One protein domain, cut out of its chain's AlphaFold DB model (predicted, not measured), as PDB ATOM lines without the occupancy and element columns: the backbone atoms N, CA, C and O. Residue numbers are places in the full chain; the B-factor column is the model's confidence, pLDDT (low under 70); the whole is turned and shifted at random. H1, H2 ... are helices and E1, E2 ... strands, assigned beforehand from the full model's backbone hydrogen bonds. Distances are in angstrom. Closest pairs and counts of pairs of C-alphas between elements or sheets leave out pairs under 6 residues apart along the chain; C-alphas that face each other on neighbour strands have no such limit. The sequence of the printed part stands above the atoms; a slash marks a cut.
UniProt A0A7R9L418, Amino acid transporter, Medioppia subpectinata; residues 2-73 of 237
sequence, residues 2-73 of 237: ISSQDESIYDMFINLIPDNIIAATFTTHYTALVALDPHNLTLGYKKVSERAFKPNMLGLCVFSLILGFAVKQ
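Overview. This is residues 2 to 73 of the 237 residues of the protein "Amino acid transporter" of Medioppia subpectinata (UniProt A0A7R9L418). What is the overall picture? A long two-stranded hairpin, E1 and E2, has helix H1 packed on E1, while the longest helix, H3, extends the rod from the end opposite the hairpin's loop, and its residues 64 to 73 stick out free. The short helix H2 packs on the first part of H3. What is it built of? The printed part has 72 residues, mixed helices and strands, in the order H1, H2, E1, E2, H3, with E1 and E2 antiparallel. It is loose, with a radius of gyration of the C-alphas of 16.0 A, and spans 58 by 21 by 14 A.

Along the chain. Where are the strands? E1 is residues 28 to 35, 21.9 A long, from C-alpha 28 at (-43.533, -14.195, -16.350), and E2 is residues 45 to 52, 19.7 A. E2 bends by 57 degrees at residue 49. Where are the helices? H1 is residues 5 to 16, 17.5 A, and H2 is residues 21 to 24. H3 is residues 57 to 73, 24.4 A, ending at C-alpha 73 at (-25.764, -24.766, -37.712).

Arrangement. How do the strands pair? The hairpin's N 32 and O 48 are 2.8 A apart, within hydrogen-bond range. What is near it? The closest C-alphas of H1 and E1, Asp 11 and Tyr 30, are 5.8 A apart; H1 and E2 are apart. What does H3 touch? Its residues 58 to 62 touch residues 15 to 16 of H1, closest C-alphas Gly 59 and Leu 16 at 4.5 A, the same way at a tilt of 36 degrees, only just steep. Its residues 57 to 60 touch H2, closest C-alphas Leu 60 and Ala 24 at 6.8 A. Are the helix backbones complete? Every O i to N i+4 pair is within hydrogen-bond range in H3, 7 of 8 in H1, and H2 is too short for one.

Size, cuts and confidence. How far does it reach? The two farthest C-alphas, of His 39 and Gln 73, are 58.5 A apart. Is anything cut or uncertain? The printed part has no cut and no long link; pLDDT is under 70 at residues 2 to 9 and 38 to 45.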
ATOM      1  N   ILE A   2     -58.875  -7.051 -13.695       36.84
ATOM      2  CA  ILE A   2     -59.508  -7.390 -14.974       36.84
ATOM      3  C   ILE A   2     -58.445  -7.097 -16.029       36.84
ATOM      4  O   ILE A   2     -58.133  -5.931 -16.231       36.84
ATOM      5  N   SER A   3     -57.843  -8.117 -16.636       44.38
ATOM      6  CA  SER A   3     -57.066  -7.926 -17.862       44.38
ATOM      7  C   SER A   3     -58.044  -7.826 -19.032       44.38
ATOM      8  O   SER A   3     -59.011  -8.590 -19.123       44.38
ATOM      9  N   SER A   4     -57.856  -6.834 -19.896       45.00
ATOM     10  CA  SER A   4     -58.635  -6.706 -21.131       45.00
ATOM     11  C   SER A   4     -58.095  -7.660 -22.205       45.00
ATOM     12  O   SER A   4     -56.928  -8.045 -22.181       45.00
ATOM     13  N   GLN A   5     -58.950  -8.085 -23.142       45.19
ATOM     14  CA  GLN A   5     -58.625  -9.143 -24.113       45.19
ATOM     15  C   GLN A   5     -57.385  -8.828 -24.973       45.19
ATOM     16  O   GLN A   5     -56.611  -9.733 -25.278       45.19
ATOM     17  N   ASP A   6     -57.163  -7.553 -25.299       49.53
ATOM     18  CA  ASP A   6     -56.009  -7.100 -26.086       49.53
ATOM     19  C   ASP A   6     -54.684  -7.195 -25.308       49.53
ATOM     20  O   ASP A   6     -53.620  -7.416 -25.888       49.53
ATOM     21  N   GLU A   7     -54.738  -7.076 -23.978       60.12
ATOM     22  CA  GLU A   7     -53.556  -7.112 -23.109       60.12
ATOM     23  C   GLU A   7     -52.981  -8.524 -23.012       60.12
ATOM     24  O   GLU A   7     -51.766  -8.686 -23.012       60.12
ATOM     25  N   SER A   8     -53.833  -9.554 -23.051       64.94
ATOM     26  CA  SER A   8     -53.385 -10.950 -23.010       64.94
ATOM     27  C   SER A   8     -52.567 -11.345 -24.243       64.94
ATOM     28  O   SER A   8     -51.625 -12.130 -24.123       64.94
ATOM     29  N   ILE A   9     -52.911 -10.820 -25.424       66.81
ATOM     30  CA  ILE A   9     -52.171 -11.086 -26.666       66.81
ATOM     31  C   ILE A   9     -50.847 -10.317 -26.654       66.81
ATOM     32  O   ILE A   9     -49.806 -10.875 -26.998       66.81
ATOM     33  N   TYR A  10     -50.862  -9.055 -26.221       74.31
ATOM     34  CA  TYR A  10     -49.649  -8.248 -26.095       74.31
ATOM     35  C   TYR A  10     -48.657  -8.846 -25.085       74.31
ATOM     36  O   TYR A  10     -47.476  -9.011 -25.398       74.31
ATOM     37  N   ASP A  11     -49.144  -9.264 -23.917       76.31
ATOM     38  CA  ASP A  11     -48.342  -9.952 -22.908       76.31
ATOM     39  C   ASP A  11     -47.787 -11.281 -23.440       76.31
ATOM     40  O   ASP A  11     -46.663 -11.651 -23.105       76.31
ATOM     41  N   MET A  12     -48.517 -11.991 -24.307       76.25
ATOM     42  CA  MET A  12     -48.001 -13.194 -24.968       76.25
ATOM     43  C   MET A  12     -46.792 -12.878 -25.856       76.25
ATOM     44  O   MET A  12     -45.794 -13.595 -25.801       76.25
ATOM     45  N   PHE A  13     -46.843 -11.797 -26.640       82.38
ATOM     46  CA  PHE A  13     -45.710 -11.379 -27.472       82.38
ATOM     47  C   PHE A  13     -44.497 -10.954 -26.642       82.38
ATOM     48  O   PHE A  13     -43.379 -11.331 -26.987       82.38
ATOM     49  N   ILE A  14     -44.704 -10.236 -25.535       84.06
ATOM     50  CA  ILE A  14     -43.616  -9.891 -24.606       84.06
ATOM     51  C   ILE A  14     -42.998 -11.160 -24.010       84.06
ATOM     52  O   ILE A  14     -41.780 -11.297 -23.943       84.06
ATOM     53  N   ASN A  15     -43.828 -12.121 -23.607       84.88
ATOM     54  CA  ASN A  15     -43.340 -13.370 -23.031       84.88
ATOM     55  C   ASN A  15     -42.673 -14.291 -24.067       84.88
ATOM     56  O   ASN A  15     -41.874 -15.141 -23.678       84.88
ATOM     57  N   LEU A  16     -42.932 -14.116 -25.367       86.81
ATOM     58  CA  LEU A  16     -42.318 -14.907 -26.438       86.81
ATOM     59  C   LEU A  16     -40.793 -14.719 -26.507       86.81
ATOM     60  O   LEU A  16     -40.069 -15.672 -26.797       86.81
ATOM     61  N   ILE A  17     -40.304 -13.503 -26.241       89.31
ATOM     62  CA  ILE A  17     -38.877 -13.155 -26.257       89.31
ATOM     63  C   ILE A  17     -38.543 -12.460 -24.931       89.31
ATOM     64  O   ILE A  17     -38.658 -11.242 -24.833       89.31
ATOM     65  N   PRO A  18     -38.147 -13.215 -23.890       87.62
ATOM     66  CA  PRO A  18     -37.883 -12.628 -22.585       87.62
ATOM     67  C   PRO A  18     -36.607 -11.777 -22.598       87.62
ATOM     68  O   PRO A  18     -35.562 -12.232 -23.063       87.62
ATOM     69  N   ASP A  19     -36.657 -10.598 -21.970       89.06
ATOM     70  CA  ASP A  19     -35.491  -9.709 -21.806       89.06
ATOM     71  C   ASP A  19     -34.328 -10.379 -21.054       89.06
ATOM     72  O   ASP A  19     -33.163 -10.009 -21.199       89.06
ATOM     73  N   ASN A  20     -34.647 -11.352 -20.194       91.19
ATOM     74  CA  ASN A  20     -33.677 -12.108 -19.416       91.19
ATOM     75  C   ASN A  20     -34.148 -13.555 -19.225       91.19
ATOM     76  O   ASN A  20     -35.166 -13.812 -18.581       91.19
ATOM     77  N   ILE A  21     -33.360 -14.504 -19.731       92.00
ATOM     78  CA  ILE A  21     -33.655 -15.943 -19.680       92.00
ATOM     79  C   ILE A  21     -33.600 -16.487 -18.247       92.00
ATOM     80  O   ILE A  21     -34.415 -17.327 -17.883       92.00
ATOM     81  N   ILE A  22     -32.692 -15.982 -17.406       93.12
ATOM     82  CA  ILE A  22     -32.595 -16.386 -15.994       93.12
ATOM     83  C   ILE A  22     -33.819 -15.883 -15.225       93.12
ATOM     84  O   ILE A  22     -34.364 -16.584 -14.382       93.12
ATOM     85  N   ALA A  23     -34.297 -14.674 -15.521       90.12
ATOM     86  CA  ALA A  23     -35.546 -14.205 -14.931       90.12
ATOM     87  C   ALA A  23     -36.743 -15.030 -15.438       90.12
ATOM     88  O   ALA A  23     -37.647 -15.327 -14.657       90.12
ATOM     89  N   ALA A  24     -36.730 -15.445 -16.707       89.25
ATOM     90  CA  ALA A  24     -37.793 -16.238 -17.320       89.25
ATOM     91  C   ALA A  24     -37.976 -17.623 -16.674       89.25
ATOM     92  O   ALA A  24     -39.082 -18.157 -16.703       89.25
ATOM     93  N   THR A  25     -36.951 -18.197 -16.030       88.88
ATOM     94  CA  THR A  25     -37.097 -19.475 -15.303       88.88
ATOM     95  C   THR A  25     -37.921 -19.365 -14.025       88.88
ATOM     96  O   THR A  25     -38.360 -20.386 -13.508       88.88
ATOM     97  N   PHE A  26     -38.146 -18.155 -13.513       89.06
ATOM     98  CA  PHE A  26     -38.884 -17.933 -12.266       89.06
ATOM     99  C   PHE A  26     -40.056 -16.970 -12.418       89.06
ATOM    100  O   PHE A  26     -40.946 -16.965 -11.571       89.06
ATOM    101  N   THR A  27     -40.051 -16.139 -13.460       86.12
ATOM    102  CA  THR A  27     -41.008 -15.044 -13.610       86.12
ATOM    103  C   THR A  27     -41.559 -14.910 -15.023       86.12
ATOM    104  O   THR A  27     -40.859 -15.159 -16.004       86.12
ATOM    105  N   THR A  28     -42.814 -14.471 -15.104       84.38
ATOM    106  CA  THR A  28     -43.533 -14.195 -16.350       84.38
ATOM    107  C   THR A  28     -44.098 -12.784 -16.303       84.38
ATOM    108  O   THR A  28     -44.522 -12.315 -15.243       84.38
ATOM    109  N   HIS A  29     -44.075 -12.093 -17.438       83.38
ATOM    110  CA  HIS A  29     -44.612 -10.745 -17.562       83.38
ATOM    111  C   HIS A  29     -46.138 -10.789 -17.665       83.38
ATOM    112  O   HIS A  29     -46.679 -11.622 -18.395       83.38
ATOM    113  N   TYR A  30     -46.819  -9.879 -16.977       80.62
ATOM    114  CA  TYR A  30     -48.247  -9.639 -17.158       80.62
ATOM    115  C   TYR A  30     -48.573  -8.160 -16.947       80.62
ATOM    116  O   TYR A  30     -47.890  -7.448 -16.204       80.62
ATOM    117  N   THR A  31     -49.637  -7.698 -17.588       77.81
ATOM    118  CA  THR A  31     -50.150  -6.343 -17.423       77.81
ATOM    119  C   THR A  31     -51.297  -6.339 -16.414       77.81
ATOM    120  O   THR A  31     -52.336  -6.970 -16.613       77.81
ATOM    121  N   ALA A  32     -51.122  -5.604 -15.317       73.31
ATOM    122  CA  ALA A  32     -52.132  -5.401 -14.287       73.31
ATOM    123  C   ALA A  32     -52.843  -4.053 -14.467       73.31
ATOM    124  O   ALA A  32     -52.217  -3.026 -14.739       73.31
ATOM    125  N   LEU A  33     -54.160  -4.034 -14.244       71.25
ATOM    126  CA  LEU A  33     -54.913  -2.792 -14.065       71.25
ATOM    127  C   LEU A  33     -55.021  -2.472 -12.576       71.25
ATOM    128  O   LEU A  33     -55.685  -3.190 -11.824       71.25
ATOM    129  N   VAL A  34     -54.388  -1.375 -12.169       73.75
ATOM    130  CA  VAL A  34     -54.426  -0.860 -10.798       73.75
ATOM    131  C   VAL A  34     -55.307   0.387 -10.770       73.75
ATOM    132  O   VAL A  34     -55.155   1.280 -11.606       73.75
ATOM    133  N   ALA A  35     -56.261   0.449  -9.839       72.00
ATOM    134  CA  ALA A  35     -57.099   1.634  -9.655       72.00
ATOM    135  C   ALA A  35     -56.246   2.808  -9.150       72.00
ATOM    136  O   ALA A  35     -55.420   2.626  -8.255       72.00
ATOM    137  N   LEU A  36     -56.436   4.001  -9.723       71.44
ATOM    138  CA  LEU A  36     -55.677   5.198  -9.334       71.44
ATOM    139  C   LEU A  36     -56.014   5.674  -7.908       71.44
ATOM    140  O   LEU A  36     -55.144   6.222  -7.238       71.44
ATOM    141  N   ASP A  37     -57.240   5.423  -7.439       71.19
ATOM    142  CA  ASP A  37     -57.680   5.655  -6.061       71.19
ATOM    143  C   ASP A  37     -58.684   4.552  -5.647       71.19
ATOM    144  O   ASP A  37     -59.725   4.406  -6.296       71.19
ATOM    145  N   PRO A  38     -58.410   3.747  -4.601       64.75
ATOM    146  CA  PRO A  38     -59.305   2.674  -4.162       64.75
ATOM    147  C   PRO A  38     -60.646   3.174  -3.601       64.75
ATOM    148  O   PRO A  38     -61.590   2.388  -3.520       64.75
ATOM    149  N   HIS A  39     -60.758   4.456  -3.233       66.38
ATOM    150  CA  HIS A  39     -61.990   5.030  -2.681       66.38
ATOM    151  C   HIS A  39     -62.831   5.803  -3.708       66.38
ATOM    152  O   HIS A  39     -64.025   5.994  -3.484       66.38
ATOM    153  N   ASN A  40     -62.252   6.185  -4.852       54.00
ATOM    154  CA  ASN A  40     -62.939   6.913  -5.921       54.00
ATOM    155  C   ASN A  40     -62.803   6.183  -7.267       54.00
ATOM    156  O   ASN A  40     -61.910   6.465  -8.065       54.00
ATOM    157  N   LEU A  41     -63.753   5.288  -7.564       59.78
ATOM    158  CA  LEU A  41     -63.803   4.517  -8.820       59.78
ATOM    159  C   LEU A  41     -63.908   5.375 -10.099       59.78
ATOM    160  O   LEU A  41     -63.709   4.866 -11.200       59.78
ATOM    161  N   THR A  42     -64.227   6.664  -9.977       58.53
ATOM    162  CA  THR A  42     -64.325   7.612 -11.096       58.53
ATOM    163  C   THR A  42     -62.969   8.103 -11.605       58.53
ATOM    164  O   THR A  42     -62.913   8.634 -12.712       58.53
ATOM    165  N   LEU A  43     -61.878   7.909 -10.850       61.41
ATOM    166  CA  LEU A  43     -60.543   8.399 -11.227       61.41
ATOM    167  C   LEU A  43     -59.842   7.562 -12.313       61.41
ATOM    168  O   LEU A  43     -58.811   7.981 -12.831       61.41
ATOM    169  N   GLY A  44     -60.404   6.415 -12.698       64.81
ATOM    170  CA  GLY A  44     -59.861   5.560 -13.753       64.81
ATOM    171  C   GLY A  44     -58.765   4.594 -13.285       64.81
ATOM    172  O   GLY A  44     -58.425   4.499 -12.104       64.81
ATOM    173  N   TYR A  45     -58.227   3.833 -14.239       69.69
ATOM    174  CA  TYR A  45     -57.258   2.760 -14.005       69.69
ATOM    175  C   TYR A  45     -55.917   3.089 -14.660       69.69
ATOM    176  O   TYR A  45     -55.876   3.652 -15.756       69.69
ATOM    177  N   LYS A  46     -54.817   2.690 -14.019       79.00
ATOM    178  CA  LYS A  46     -53.470   2.732 -14.589       79.00
ATOM    179  C   LYS A  46     -53.020   1.322 -14.953       79.00
ATOM    180  O   LYS A  46     -53.122   0.404 -14.142       79.00
ATOM    181  N   LYS A  47     -52.479   1.176 -16.162       75.69
ATOM    182  CA  LYS A  47     -51.794  -0.047 -16.588       75.69
ATOM    183  C   LYS A  47     -50.415  -0.094 -15.941       75.69
ATOM    184  O   LYS A  47     -49.644   0.861 -16.070       75.69
ATOM    185  N   VAL A  48     -50.117  -1.179 -15.243       79.81
ATOM    186  CA  VAL A  48     -48.822  -1.424 -14.606       79.81
ATOM    187  C   VAL A  48     -48.301  -2.764 -15.106       79.81
ATOM    188  O   VAL A  48     -48.995  -3.772 -15.036       79.81
ATOM    189  N   SER A  49     -47.091  -2.752 -15.656       80.31
ATOM    190  CA  SER A  49     -46.362  -3.967 -16.012       80.31
ATOM    191  C   SER A  49     -45.798  -4.582 -14.736       80.31
ATOM    192  O   SER A  49     -45.074  -3.916 -13.989       80.31
ATOM    193  N   GLU A  50     -46.149  -5.837 -14.477       82.81
ATOM    194  CA  GLU A  50     -45.695  -6.590 -13.315       82.81
ATOM    195  C   GLU A  50     -45.134  -7.956 -13.733       82.81
ATOM    196  O   GLU A  50     -45.263  -8.412 -14.874       82.81
ATOM    197  N   ARG A  51     -44.443  -8.609 -12.793       82.06
ATOM    198  CA  ARG A  51     -43.876  -9.946 -12.986       82.06
ATOM    199  C   ARG A  51     -44.428 -10.887 -11.937       82.06
ATOM    200  O   ARG A  51     -44.246 -10.660 -10.744       82.06
ATOM    201  N   ALA A  52     -45.078 -11.954 -12.386       81.06
ATOM    202  CA  ALA A  52     -45.593 -12.975 -11.487       81.06
ATOM    203  C   ALA A  52     -44.472 -13.966 -11.203       81.06
ATOM    204  O   ALA A  52     -43.684 -14.268 -12.102       81.06
ATOM    205  N   PHE A  53     -44.415 -14.498  -9.982       81.44
ATOM    206  CA  PHE A  53     -43.512 -15.599  -9.644       81.44
ATOM    207  C   PHE A  53     -44.045 -16.909 -10.238       81.44
ATOM    208  O   PHE A  53     -44.658 -17.737  -9.567       81.44
ATOM    209  N   LYS A  54     -43.877 -17.033 -11.550       76.00
ATOM    210  CA  LYS A  54     -44.245 -18.177 -12.370       76.00
ATOM    211  C   LYS A  54     -43.279 -18.252 -13.556       76.00
ATOM    212  O   LYS A  54     -43.067 -17.227 -14.195       76.00
ATOM    213  N   PRO A  55     -42.715 -19.423 -13.890       80.81
ATOM    214  CA  PRO A  55     -41.841 -19.567 -15.053       80.81
ATOM    215  C   PRO A  55     -42.551 -19.187 -16.358       80.81
ATOM    216  O   PRO A  55     -43.669 -19.633 -16.627       80.81
ATOM    217  N   ASN A  56     -41.867 -18.420 -17.202       84.50
ATOM    218  CA  ASN A  56     -42.288 -18.127 -18.566       84.50
ATOM    219  C   ASN A  56     -41.918 -19.303 -19.491       84.50
ATOM    220  O   ASN A  56     -40.890 -19.298 -20.174       84.50
ATOM    221  N   MET A  57     -42.766 -20.335 -19.491       80.62
ATOM    222  CA  MET A  57     -42.565 -21.551 -20.289       80.62
ATOM    223  C   MET A  57     -42.515 -21.265 -21.798       80.62
ATOM    224  O   MET A  57     -41.712 -21.870 -22.510       80.62
ATOM    225  N   LEU A  58     -43.326 -20.314 -22.281       81.19
ATOM    226  CA  LEU A  58     -43.382 -19.925 -23.692       81.19
ATOM    227  C   LEU A  58     -42.029 -19.371 -24.166       81.19
ATOM    228  O   LEU A  58     -41.456 -19.874 -25.137       81.19
ATOM    229  N   GLY A  59     -41.486 -18.390 -23.444       86.56
ATOM    230  CA  GLY A  59     -40.197 -17.774 -23.758       86.56
ATOM    231  C   GLY A  59     -39.025 -18.750 -23.659       86.56
ATOM    232  O   GLY A  59     -38.147 -18.754 -24.523       86.56
ATOM    233  N   LEU A  60     -39.025 -19.634 -22.653       88.19
ATOM    234  CA  LEU A  60     -37.998 -20.675 -22.509       88.19
ATOM    235  C   LEU A  60     -38.007 -21.662 -23.681       88.19
ATOM    236  O   LEU A  60     -36.939 -22.079 -24.139       88.19
ATOM    237  N   CYS A  61     -39.182 -22.012 -24.206       85.69
ATOM    238  CA  CYS A  61     -39.286 -22.893 -25.364       85.69
ATOM    239  C   CYS A  61     -38.828 -22.230 -26.656       85.69
ATOM    240  O   CYS A  61     -38.035 -22.830 -27.383       85.69
ATOM    241  N   VAL A  62     -39.250 -20.994 -26.925       88.00
ATOM    242  CA  VAL A  62     -38.783 -20.246 -28.105       88.00
ATOM    243  C   VAL A  62     -37.270 -20.063 -28.062       88.00
ATOM    244  O   VAL A  62     -36.586 -20.348 -29.048       88.00
ATOM    245  N   PHE A  63     -36.726 -19.683 -26.906       90.62
ATOM    246  CA  PHE A  63     -35.283 -19.583 -26.718       90.62
ATOM    247  C   PHE A  63     -34.574 -20.923 -26.973       90.62
ATOM    248  O   PHE A  63     -33.595 -20.967 -27.716       90.62
ATOM    249  N   SER A  64     -35.089 -22.024 -26.420       89.06
ATOM    250  CA  SER A  64     -34.508 -23.362 -26.603       89.06
ATOM    251  C   SER A  64     -34.531 -23.821 -28.066       89.06
ATOM    252  O   SER A  64     -33.584 -24.464 -28.517       89.06
ATOM    253  N   LEU A  65     -35.567 -23.459 -28.834       88.31
ATOM    254  CA  LEU A  65     -35.645 -23.732 -30.274       88.31
ATOM    255  C   LEU A  65     -34.582 -22.958 -31.057       88.31
ATOM    256  O   LEU A  65     -33.883 -23.543 -31.887       88.31
ATOM    257  N   ILE A  66     -34.434 -21.660 -30.778       91.12
ATOM    258  CA  ILE A  66     -33.423 -20.808 -31.418       91.12
ATOM    259  C   ILE A  66     -32.019 -21.317 -31.076       91.12
ATOM    260  O   ILE A  66     -31.187 -21.474 -31.971       91.12
ATOM    261  N   LEU A  67     -31.771 -21.638 -29.803       89.12
ATOM    262  CA  LEU A  67     -30.503 -22.190 -29.337       89.12
ATOM    263  C   LEU A  67     -30.199 -23.534 -30.011       89.12
ATOM    264  O   LEU A  67     -29.101 -23.721 -30.531       89.12
ATOM    265  N   GLY A  68     -31.170 -24.448 -30.060       88.75
ATOM    266  CA  GLY A  68     -31.019 -25.743 -30.725       88.75
ATOM    267  C   GLY A  68     -30.733 -25.604 -32.222       88.75
ATOM    268  O   GLY A  68     -29.867 -26.299 -32.758       88.75
ATOM    269  N   PHE A  69     -31.398 -24.665 -32.899       90.00
ATOM    270  CA  PHE A  69     -31.141 -24.364 -34.307       90.00
ATOM    271  C   PHE A  69     -29.747 -23.755 -34.531       90.00
ATOM    272  O   PHE A  69     -29.059 -24.136 -35.478       90.00
ATOM    273  N   ALA A  70     -29.301 -22.856 -33.652       90.56
ATOM    274  CA  ALA A  70     -27.967 -22.260 -33.712       90.56
ATOM    275  C   ALA A  70     -26.860 -23.303 -33.487       90.56
ATOM    276  O   ALA A  70     -25.891 -23.352 -34.244       90.56
ATOM    277  N   VAL A  71     -27.031 -24.184 -32.497       89.06
ATOM    278  CA  VAL A  71     -26.122 -25.307 -32.219       89.06
ATOM    279  C   VAL A  71     -26.022 -26.240 -33.427       89.06
ATOM    280  O   VAL A  71     -24.917 -26.597 -33.828       89.06
ATOM    281  N   LYS A  72     -27.153 -26.566 -34.066       85.44
ATOM    282  CA  LYS A  72     -27.179 -27.396 -35.279       85.44
ATOM    283  C   LYS A  72     -26.405 -26.770 -36.444       85.44
ATOM    284  O   LYS A  72     -25.718 -27.482 -37.161       85.44
ATOM    285  N   GLN A  73     -26.493 -25.454 -36.635       90.50
ATOM    286  CA  GLN A  73     -25.764 -24.766 -37.712       90.50
ATOM    287  C   GLN A  73     -24.242 -24.759 -37.523       90.50
ATOM    288  O   GLN A  73     -23.502 -24.582 -38.488       90.50
TER     289      GLN A  73